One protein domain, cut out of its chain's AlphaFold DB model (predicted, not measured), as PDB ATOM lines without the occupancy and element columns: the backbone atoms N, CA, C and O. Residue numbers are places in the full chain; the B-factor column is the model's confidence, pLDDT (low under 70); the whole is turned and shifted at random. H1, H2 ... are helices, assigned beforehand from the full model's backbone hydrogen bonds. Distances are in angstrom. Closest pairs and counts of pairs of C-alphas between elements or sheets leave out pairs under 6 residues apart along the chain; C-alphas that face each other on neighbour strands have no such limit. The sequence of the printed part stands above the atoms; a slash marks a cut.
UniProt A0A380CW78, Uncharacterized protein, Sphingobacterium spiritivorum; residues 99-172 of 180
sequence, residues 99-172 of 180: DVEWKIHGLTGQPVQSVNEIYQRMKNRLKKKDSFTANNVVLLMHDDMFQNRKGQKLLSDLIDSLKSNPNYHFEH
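AT A GLANCE: This is residues 99 to 172 of the 180 residues of an uncharacterized protein of Sphingobacterium spiritivorum (UniProt A0A380CW78). Two long helices, H3 and H1, run the same way and meet through the first part of H1, residues 115 to 119. Two long stretches with no named element, residues 99 to 114 and 129 to 142, come side by side in a short parallel pairing, 100 to 101 with 139 to 140; tiny H2 sits just before H3. The 74 printed residues hold H1, H2, H3 in that order and no named strand: all helix by class, with 33 residues in named elements, under half. The whole is compact, radius of gyration of the C-alphas 12.5 A, spanning 34 by 23 by 22 A.

HOW THE PARTS SIT: H3, residues 149 to 163, touches H1, residues 115 to 128, at a shallow tilt of 29 degrees, the closest C-alphas being Val 115 and Leu 158, 5.5 A apart. H2, residues 143 to 146, touches H3 only at the corner, with C-alphas of Phe 146 and Gln 152 4.8 A apart; H1 and H2 are apart. In H1 and H3 every O i to N i+4 pair is within hydrogen-bond range; H2 is too short for one.

IN THESE COORDINATES: H3 measures 20.7 A, H1 20.1 A and H2 5.4 A. C-alpha 115 is at (23.104, 3.121, 129.877), C-alpha 163 at (16.672, 13.986, 125.502).

THE WHOLE: C-alphas of Leu 107 and Pro 166 are farthest apart, 36.9 A. The printed part has no cut; the link H1 to H2 is long. No printed residue is under 70 in pLDDT.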
ATOM      1  N   ASP A  99      35.542  13.582 127.919       98.06
ATOM      2  CA  ASP A  99      35.252  13.785 129.348       98.06
ATOM      3  C   ASP A  99      34.695  12.520 130.015       98.06
ATOM      4  O   ASP A  99      34.922  12.263 131.204       98.06
ATOM      5  N   VAL A 100      33.942  11.734 129.239       98.31
ATOM      6  CA  VAL A 100      33.348  10.454 129.631       98.31
ATOM      7  C   VAL A 100      33.643   9.439 128.534       98.31
ATOM      8  O   VAL A 100      33.584   9.761 127.355       98.31
ATOM      9  N   GLU A 101      33.950   8.208 128.923       98.12
ATOM     10  CA  GLU A 101      34.161   7.097 128.000       98.12
ATOM     11  C   GLU A 101      33.149   5.988 128.282       98.12
ATOM     12  O   GLU A 101      33.032   5.521 129.423       98.12
ATOM     13  N   TRP A 102      32.452   5.559 127.231       98.31
ATOM     14  CA  TRP A 102      31.751   4.287 127.182       98.31
ATOM     15  C   TRP A 102      32.700   3.240 126.610       98.31
ATOM     16  O   TRP A 102      32.938   3.166 125.403       98.31
ATOM     17  N   LYS A 103      33.309   2.474 127.514       96.81
ATOM     18  CA  LYS A 103      34.392   1.553 127.185       96.81
ATOM     19  C   LYS A 103      33.862   0.378 126.387       96.81
ATOM     20  O   LYS A 103      32.881  -0.253 126.782       96.81
ATOM     21  N   ILE A 104      34.586   0.049 125.327       94.94
ATOM     22  CA  ILE A 104      34.409  -1.184 124.573       94.94
ATOM     23  C   ILE A 104      35.196  -2.314 125.237       94.94
ATOM     24  O   ILE A 104      36.347  -2.144 125.645       94.94
ATOM     25  N   HIS A 105      34.582  -3.484 125.356       92.75
ATOM     26  CA  HIS A 105      35.262  -4.687 125.806       92.75
ATOM     27  C   HIS A 105      36.041  -5.310 124.641       92.75
ATOM     28  O   HIS A 105      35.442  -5.815 123.690       92.75
ATOM     29  N   GLY A 106      37.375  -5.319 124.727       86.75
ATOM     30  CA  GLY A 106      38.259  -5.661 123.602       86.75
ATOM     31  C   GLY A 106      38.072  -7.056 122.989       86.75
ATOM     32  O   GLY A 106      38.435  -7.253 121.837       86.75
ATOM     33  N   LEU A 107      37.485  -8.015 123.719       88.50
ATOM     34  CA  LEU A 107      37.222  -9.366 123.195       88.50
ATOM     35  C   LEU A 107      35.826  -9.533 122.591       88.50
ATOM     36  O   LEU A 107      35.639 -10.331 121.681       88.50
ATOM     37  N   THR A 108      34.825  -8.842 123.136       89.19
ATOM     38  CA  THR A 108      33.414  -9.079 122.778       89.19
ATOM     39  C   THR A 108      32.843  -7.966 121.912       89.19
ATOM     40  O   THR A 108      31.745  -8.116 121.383       89.19
ATOM     41  N   GLY A 109      33.547  -6.835 121.819       90.19
ATOM     42  CA  GLY A 109      33.058  -5.610 121.201       90.19
ATOM     43  C   GLY A 109      31.901  -4.965 121.963       90.19
ATOM     44  O   GLY A 109      31.362  -3.973 121.501       90.19
ATOM     45  N   GLN A 110      31.487  -5.503 123.115       92.38
ATOM     46  CA  GLN A 110      30.314  -5.016 123.839       92.38
ATOM     47  C   GLN A 110      30.659  -3.830 124.749       92.38
ATOM     48  O   GLN A 110      31.775  -3.764 125.272       92.38
ATOM     49  N   PRO A 111      29.706  -2.913 124.983       95.06
ATOM     50  CA  PRO A 111      29.878  -1.857 125.970       95.06
ATOM     51  C   PRO A 111      30.032  -2.441 127.380       95.06
ATOM     52  O   PRO A 111      29.274  -3.321 127.783       95.06
ATOM     53  N   VAL A 112      30.998  -1.924 128.142       96.56
ATOM     54  CA  VAL A 112      31.266  -2.362 129.523       96.56
ATOM     55  C   VAL A 112      30.267  -1.753 130.507       96.56
ATOM     56  O   VAL A 112      29.788  -2.437 131.406       96.56
ATOM     57  N   GLN A 113      29.970  -0.458 130.365       97.81
ATOM     58  CA  GLN A 113      29.049   0.252 131.257       97.81
ATOM     59  C   GLN A 113      27.592   0.096 130.813       97.81
ATOM     60  O   GLN A 113      27.300  -0.056 129.625       97.81
ATOM     61  N   SER A 114      26.666   0.215 131.767       97.81
ATOM     62  CA  SER A 114      25.232   0.327 131.470       97.81
ATOM     63  C   SER A 114      24.855   1.724 130.953       97.81
ATOM     64  O   SER A 114      25.561   2.704 131.201       97.81
ATOM     65  N   VAL A 115      23.687   1.834 130.309       98.31
ATOM     66  CA  VAL A 115      23.104   3.121 129.877       98.31
ATOM     67  C   VAL A 115      22.991   4.102 131.048       98.31
ATOM     68  O   VAL A 115      23.451   5.240 130.948       98.31
ATOM     69  N   ASN A 116      22.429   3.659 132.180       98.44
ATOM     70  CA  ASN A 116      22.254   4.514 133.354       98.44
ATOM     71  C   ASN A 116      23.603   4.981 133.918       98.44
ATOM     72  O   ASN A 116      23.737   6.136 134.303       98.44
ATOM     73  N   GLU A 117      24.622   4.122 133.933       98.56
ATOM     74  CA  GLU A 117      25.949   4.516 134.407       98.56
ATOM     75  C   GLU A 117      26.560   5.633 133.548       98.56
ATOM     76  O   GLU A 117      27.044   6.627 134.096       98.56
ATOM     77  N   ILE A 118      26.497   5.522 132.216       98.62
ATOM     78  CA  ILE A 118      26.984   6.573 131.311       98.62
ATOM     79  C   ILE A 118      26.179   7.857 131.475       98.62
ATOM     80  O   ILE A 118      26.768   8.928 131.634       98.62
ATOM     81  N   TYR A 119      24.851   7.753 131.539       98.56
ATOM     82  CA  TYR A 119      23.981   8.896 131.794       98.56
ATOM     83  C   TYR A 119      24.352   9.621 133.099       98.56
ATOM     84  O   TYR A 119      24.550  10.838 133.094       98.56
ATOM     85  N   GLN A 120      24.526   8.896 134.212       98.50
ATOM     86  CA  GLN A 120      24.909   9.505 135.492       98.50
ATOM     87  C   GLN A 120      26.306  10.126 135.438       98.50
ATOM     88  O   GLN A 120      26.509  11.205 135.991       98.50
ATOM     89  N   ARG A 121      27.274   9.500 134.755       98.50
ATOM     90  CA  ARG A 121      28.617  10.077 134.567       98.50
ATOM     91  C   ARG A 121      28.544  11.415 133.829       98.50
ATOM     92  O   ARG A 121      29.104  12.392 134.320       98.50
ATOM     93  N   MET A 122      27.809  11.489 132.718       98.44
ATOM     94  CA  MET A 122      27.623  12.735 131.960       98.44
ATOM     95  C   MET A 122      26.882  13.797 132.784       98.44
ATOM     96  O   MET A 122      27.347  14.930 132.900       98.44
ATOM     97  N   LYS A 123      25.777  13.419 133.439       97.94
ATOM     98  CA  LYS A 123      25.011  14.305 134.330       97.94
ATOM     99  C   LYS A 123      25.875  14.869 135.458       97.94
ATOM    100  O   LYS A 123      25.781  16.052 135.778       97.94
ATOM    101  N   ASN A 124      26.734  14.043 136.052       98.00
ATOM    102  CA  ASN A 124      27.634  14.470 137.116       98.00
ATOM    103  C   ASN A 124      28.692  15.456 136.613       98.00
ATOM    104  O   ASN A 124      28.951  16.432 137.315       98.00
ATOM    105  N   ARG A 125      29.246  15.250 135.409       97.56
ATOM    106  CA  ARG A 125      30.176  16.206 134.785       97.56
ATOM    107  C   ARG A 125      29.530  17.569 134.550       97.56
ATOM    108  O   ARG A 125      30.086  18.597 134.930       97.56
ATOM    109  N   LEU A 126      28.305  17.579 134.021       96.00
ATOM    110  CA  LEU A 126      27.532  18.810 133.823       96.00
ATOM    111  C   LEU A 126      27.227  19.512 135.153       96.00
ATOM    112  O   LEU A 126      27.440  20.714 135.274       96.00
ATOM    113  N   LYS A 127      26.802  18.763 136.180       96.12
ATOM    114  CA  LYS A 127      26.510  19.312 137.515       96.12
ATOM    115  C   LYS A 127      27.745  19.930 138.176       96.12
ATOM    116  O   LYS A 127      27.641  20.992 138.783       96.12
ATOM    117  N   LYS A 128      28.895  19.252 138.098       97.44
ATOM    118  CA  LYS A 128      30.156  19.700 138.710       97.44
ATOM    119  C   LYS A 128      30.895  20.745 137.878       97.44
ATOM    120  O   LYS A 128      31.763  21.418 138.421       97.44
ATOM    121  N   LYS A 129      30.544  20.886 136.594       96.50
ATOM    122  CA  LYS A 129      31.217  21.757 135.622       96.50
ATOM    123  C   LYS A 129      32.712  21.435 135.472       96.50
ATOM    124  O   LYS A 129      33.514  22.335 135.255       96.50
ATOM    125  N   ASP A 130      33.072  20.156 135.575       95.38
ATOM    126  CA  ASP A 130      34.459  19.658 135.602       95.38
ATOM    127  C   ASP A 130      34.882  18.908 134.318       95.38
ATOM    128  O   ASP A 130      35.896  18.208 134.293       95.38
ATOM    129  N   SER A 131      34.116  19.057 133.235       96.88
ATOM    130  CA  SER A 131      34.539  18.707 131.870       96.88
ATOM    131  C   SER A 131      35.632  19.648 131.347       96.88
ATOM    132  O   SER A 131      35.925  20.676 131.957       96.88
ATOM    133  N   PHE A 132      36.193  19.355 130.167       96.88
ATOM    134  CA  PHE A 132      37.145  20.251 129.496       96.88
ATOM    135  C   PHE A 132      36.587  21.670 129.327       96.88
ATOM    136  O   PHE A 132      37.289  22.655 129.546       96.88
ATOM    137  N   THR A 133      35.305  21.788 128.982       96.50
ATOM    138  CA  THR A 133      34.568  23.054 129.030       96.50
ATOM    139  C   THR A 133      33.357  22.886 129.925       96.50
ATOM    140  O   THR A 133      32.582  21.951 129.736       96.50
ATOM    141  N   ALA A 134      33.177  23.797 130.881       95.88
ATOM    142  CA  ALA A 134      31.995  23.817 131.732       95.88
ATOM    143  C   ALA A 134      30.702  23.757 130.893       95.88
ATOM    144  O   ALA A 134      30.628  24.331 129.805       95.88
ATOM    145  N   ASN A 135      29.693  23.049 131.406       95.88
ATOM    146  CA  ASN A 135      28.396  22.808 130.756       95.88
ATOM    147  C   ASN A 135      28.444  22.062 129.405       95.88
ATOM    148  O   ASN A 135      27.415  21.933 128.756       95.88
ATOM    149  N   ASN A 136      29.597  21.534 128.993       97.50
ATOM    150  CA  ASN A 136      29.733  20.694 127.806       97.50
ATOM    151  C   ASN A 136      30.279  19.323 128.228       97.50
ATOM    152  O   ASN A 136      31.056  19.230 129.178       97.50
ATOM    153  N   VAL A 137      29.900  18.245 127.542       98.06
ATOM    154  CA  VAL A 137      30.459  16.903 127.781       98.06
ATOM    155  C   VAL A 137      30.737  16.235 126.447       98.06
ATOM    156  O   VAL A 137      29.825  16.065 125.643       98.06
ATOM    157  N   VAL A 138      31.977  15.793 126.243       98.31
ATOM    158  CA  VAL A 138      32.337  14.934 125.111       98.31
ATOM    159  C   VAL A 138      32.369  13.474 125.554       98.31
ATOM    160  O   VAL A 138      33.163  13.086 126.415       98.31
ATOM    161  N   LEU A 139      31.498  12.661 124.951       98.50
ATOM    162  CA  LEU A 139      31.435  11.213 125.149       98.50
ATOM    163  C   LEU A 139      32.295  10.493 124.098       98.50
ATOM    164  O   LEU A 139      32.090  10.668 122.897       98.50
ATOM    165  N   LEU A 140      33.233   9.658 124.545       98.25
ATOM    166  CA  LEU A 140      33.926   8.681 123.705       98.25
ATOM    167  C   LEU A 140      33.150   7.362 123.697       98.25
ATOM    168  O   LEU A 140      32.801   6.834 124.751       98.25
ATOM    169  N   MET A 141      32.925   6.819 122.505       97.44
ATOM    170  CA  MET A 141      32.349   5.499 122.265       97.44
ATOM    171  C   MET A 141      32.835   4.972 120.909       97.44
ATOM    172  O   MET A 141      33.304   5.753 120.082       97.44
ATOM    173  N   HIS A 142      32.712   3.664 120.692       96.19
ATOM    174  CA  HIS A 142      33.093   2.986 119.452       96.19
ATOM    175  C   HIS A 142      31.856   2.372 118.789       96.19
ATOM    176  O   HIS A 142      30.997   1.799 119.458       96.19
ATOM    177  N   ASP A 143      31.762   2.485 117.472       93.00
ATOM    178  CA  ASP A 143      30.660   1.963 116.663       93.00
ATOM    179  C   ASP A 143      30.568   0.432 116.681       93.00
ATOM    180  O   ASP A 143      29.467  -0.115 116.582       93.00
ATOM    181  N   ASP A 144      31.685  -0.268 116.891       92.19
ATOM    182  CA  ASP A 144      31.738  -1.718 117.133       92.19
ATOM    183  C   ASP A 144      30.751  -2.186 118.224       92.19
ATOM    184  O   ASP A 144      30.156  -3.263 118.118       92.19
ATOM    185  N   MET A 145      30.479  -1.336 119.222       95.62
ATOM    186  CA  MET A 145      29.526  -1.616 120.306       95.62
ATOM    187  C   MET A 145      28.072  -1.722 119.838       95.62
ATOM    188  O   MET A 145      27.228  -2.282 120.542       95.62
ATOM    189  N   PHE A 146      27.761  -1.196 118.652       94.88
ATOM    190  CA  PHE A 146      26.397  -0.951 118.188       94.88
ATOM    191  C   PHE A 146      26.082  -1.635 116.848       94.88
ATOM    192  O   PHE A 146      25.116  -1.284 116.170       94.88
ATOM    193  N   GLN A 147      26.853  -2.656 116.470       91.31
ATOM    194  CA  GLN A 147      26.682  -3.360 115.190       91.31
ATOM    195  C   GLN A 147      25.446  -4.279 115.143       91.31
ATOM    196  O   GLN A 147      24.969  -4.626 114.064       91.31
ATOM    197  N   ASN A 148      24.894  -4.677 116.296       93.44
ATOM    198  CA  ASN A 148      23.704  -5.533 116.385       93.44
ATOM    199  C   ASN A 148      22.519  -4.818 117.059       93.44
ATOM    200  O   ASN A 148      22.687  -3.792 117.712       93.44
ATOM    201  N   ARG A 149      21.313  -5.396 116.953       96.06
ATOM    202  CA  ARG A 149      20.075  -4.798 117.496       96.06
ATOM    203  C   ARG A 149      20.135  -4.497 118.997       96.06
ATOM    204  O   ARG A 149      19.576  -3.497 119.430       96.06
ATOM    205  N   LYS A 150      20.798  -5.347 119.791       95.00
ATOM    206  CA  LYS A 150      20.941  -5.121 121.239       95.00
ATOM    207  C   LYS A 150      21.825  -3.901 121.498       95.00
ATOM    208  O   LYS A 150      21.433  -3.035 122.269       95.00
ATOM    209  N   GLY A 151      22.960  -3.799 120.807       95.75
ATOM    210  CA  GLY A 151      23.843  -2.634 120.874       95.75
ATOM    211  C   GLY A 151      23.146  -1.350 120.418       95.75
ATOM    212  O   GLY A 151      23.148  -0.359 121.139       95.75
ATOM    213  N   GLN A 152      22.458  -1.383 119.274       96.62
ATOM    214  CA  GLN A 152      21.681  -0.240 118.771       96.62
ATOM    215  C   GLN A 152      20.642   0.241 119.788       96.62
ATOM    216  O   GLN A 152      20.498   1.445 119.993       96.62
ATOM    217  N   LYS A 153      19.966  -0.693 120.471       97.88
ATOM    218  CA  LYS A 153      19.031  -0.355 121.545       97.88
ATOM    219  C   LYS A 153      19.718   0.363 122.709       97.88
ATOM    220  O   LYS A 153      19.164   1.337 123.195       97.88
ATOM    221  N   LEU A 154      20.924  -0.043 123.113       98.12
ATOM    222  CA  LEU A 154      21.666   0.653 124.174       98.12
ATOM    223  C   LEU A 154      21.974   2.110 123.805       98.12
ATOM    224  O   LEU A 154      21.812   2.998 124.641       98.12
ATOM    225  N   LEU A 155      22.390   2.369 122.561       97.56
ATOM    226  CA  LEU A 155      22.640   3.735 122.099       97.56
ATOM    227  C   LEU A 155      21.344   4.558 122.041       97.56
ATOM    228  O   LEU A 155      21.336   5.699 122.501       97.56
ATOM    229  N   SER A 156      20.251   3.976 121.533       98.12
ATOM    230  CA  SER A 156      18.932   4.628 121.517       98.12
ATOM    231  C   SER A 156      18.469   4.981 122.928       98.12
ATOM    232  O   SER A 156      18.134   6.130 123.183       98.12
ATOM    233  N   ASP A 157      18.543   4.032 123.863       98.62
ATOM    234  CA  ASP A 157      18.111   4.229 125.248       98.62
ATOM    235  C   ASP A 157      18.930   5.333 125.945       98.62
ATOM    236  O   ASP A 157      18.384   6.101 126.743       98.62
ATOM    237  N   LEU A 158      20.230   5.461 125.636       98.62
ATOM    238  CA  LEU A 158      21.044   6.578 126.131       98.62
ATOM    239  C   LEU A 158      20.595   7.915 125.530       98.62
ATOM    240  O   LEU A 158      20.451   8.890 126.271       98.62
ATOM    241  N   ILE A 159      20.377   7.973 124.212       98.25
ATOM    242  CA  ILE A 159      19.915   9.189 123.528       98.25
ATOM    243  C   ILE A 159      18.561   9.633 124.092       98.25
ATOM    244  O   ILE A 159      18.403  10.807 124.420       98.25
ATOM    245  N   ASP A 160      17.619   8.706 124.270       98.50
ATOM    246  CA  ASP A 160      16.290   8.982 124.819       98.50
ATOM    247  C   ASP A 160      16.381   9.476 126.271       98.50
ATOM    248  O   ASP A 160      15.764  10.480 126.638       98.50
ATOM    249  N   SER A 161      17.238   8.848 127.086       98.25
ATOM    250  CA  SER A 161      17.495   9.284 128.465       98.25
ATOM    251  C   SER A 161      18.068  10.702 128.529       98.25
ATOM    252  O   SER A 161      17.673  11.490 129.389       98.25
ATOM    253  N   LEU A 162      18.984  11.062 127.625       97.88
ATOM    254  CA  LEU A 162      19.549  12.412 127.551       97.88
ATOM    255  C   LEU A 162      18.509  13.436 127.081       97.88
ATOM    256  O   LEU A 162      18.374  14.480 127.715       97.88
ATOM    257  N   LYS A 163      17.733  13.116 126.039       97.56
ATOM    258  CA  LYS A 163      16.672  13.986 125.502       97.56
ATOM    259  C   LYS A 163      15.509  14.213 126.466       97.56
ATOM    260  O   LYS A 163      14.805  15.207 126.332       97.56
ATOM    261  N   SER A 164      15.314  13.333 127.451       97.31
ATOM    262  CA  SER A 164      14.318  13.544 128.512       97.31
ATOM    263  C   SER A 164      14.584  14.802 129.354       97.31
ATOM    264  O   SER A 164      13.675  15.302 130.015       97.31
ATOM    265  N   ASN A 165      15.814  15.330 129.327       96.19
ATOM    266  CA  ASN A 165      16.149  16.614 129.922       96.19
ATOM    267  C   ASN A 165      16.110  17.715 128.844       96.19
ATOM    268  O   ASN A 165      16.979  17.719 127.971       96.19
ATOM    269  N   PRO A 166      15.175  18.682 128.917       95.69
ATOM    270  CA  PRO A 166      15.021  19.714 127.890       95.69
ATOM    271  C   PRO A 166      16.219  20.670 127.783       95.69
ATOM    272  O   PRO A 166      16.334  21.379 126.793       95.69
ATOM    273  N   ASN A 167      17.112  20.682 128.778       94.19
ATOM    274  CA  ASN A 167      18.311  21.523 128.784       94.19
ATOM    275  C   ASN A 167      19.525  20.850 128.122       94.19
ATOM    276  O   ASN A 167      20.623  21.407 128.147       94.19
ATOM    277  N   TYR A 168      19.388  19.614 127.634       96.06
ATOM    278  CA  TYR A 168      20.472  18.900 126.965       96.06
ATOM    279  C   TYR A 168      20.305  18.984 125.453       96.06
ATOM    280  O   TYR A 168      19.276  18.605 124.898       96.06
ATOM    281  N   HIS A 169      21.375  19.411 124.794       95.62
ATOM    282  CA  HIS A 169      21.450  19.543 123.346       95.62
ATOM    283  C   HIS A 169      22.587  18.668 122.812       95.62
ATOM    284  O   HIS A 169      23.625  18.511 123.458       95.62
ATOM    285  N   PHE A 170      22.359  18.056 121.652       96.62
ATOM    286  CA  PHE A 170      23.376  17.305 120.922       96.62
ATOM    287  C   PHE A 170      23.924  18.199 119.823       96.62
ATOM    288  O   PHE A 170      23.145  18.733 119.042       96.62
ATOM    289  N   GLU A 171      25.243  18.323 119.768       96.06
ATOM    290  CA  GLU A 171      25.930  19.264 118.887       96.06
ATOM    291  C   GLU A 171      27.125  18.595 118.207       96.06
ATOM    292  O   GLU A 171      27.669  17.595 118.697       96.06
ATOM    293  N   HIS A 172      27.538  19.145 117.065       96.06
ATOM    294  CA  HIS A 172      28.719  18.690 116.334       96.06
ATOM    295  C   HIS A 172      30.010  19.234 116.967       96.06
ATOM    296  O   HIS A 172      30.017  20.287 117.602       96.06
TER     297      HIS A 172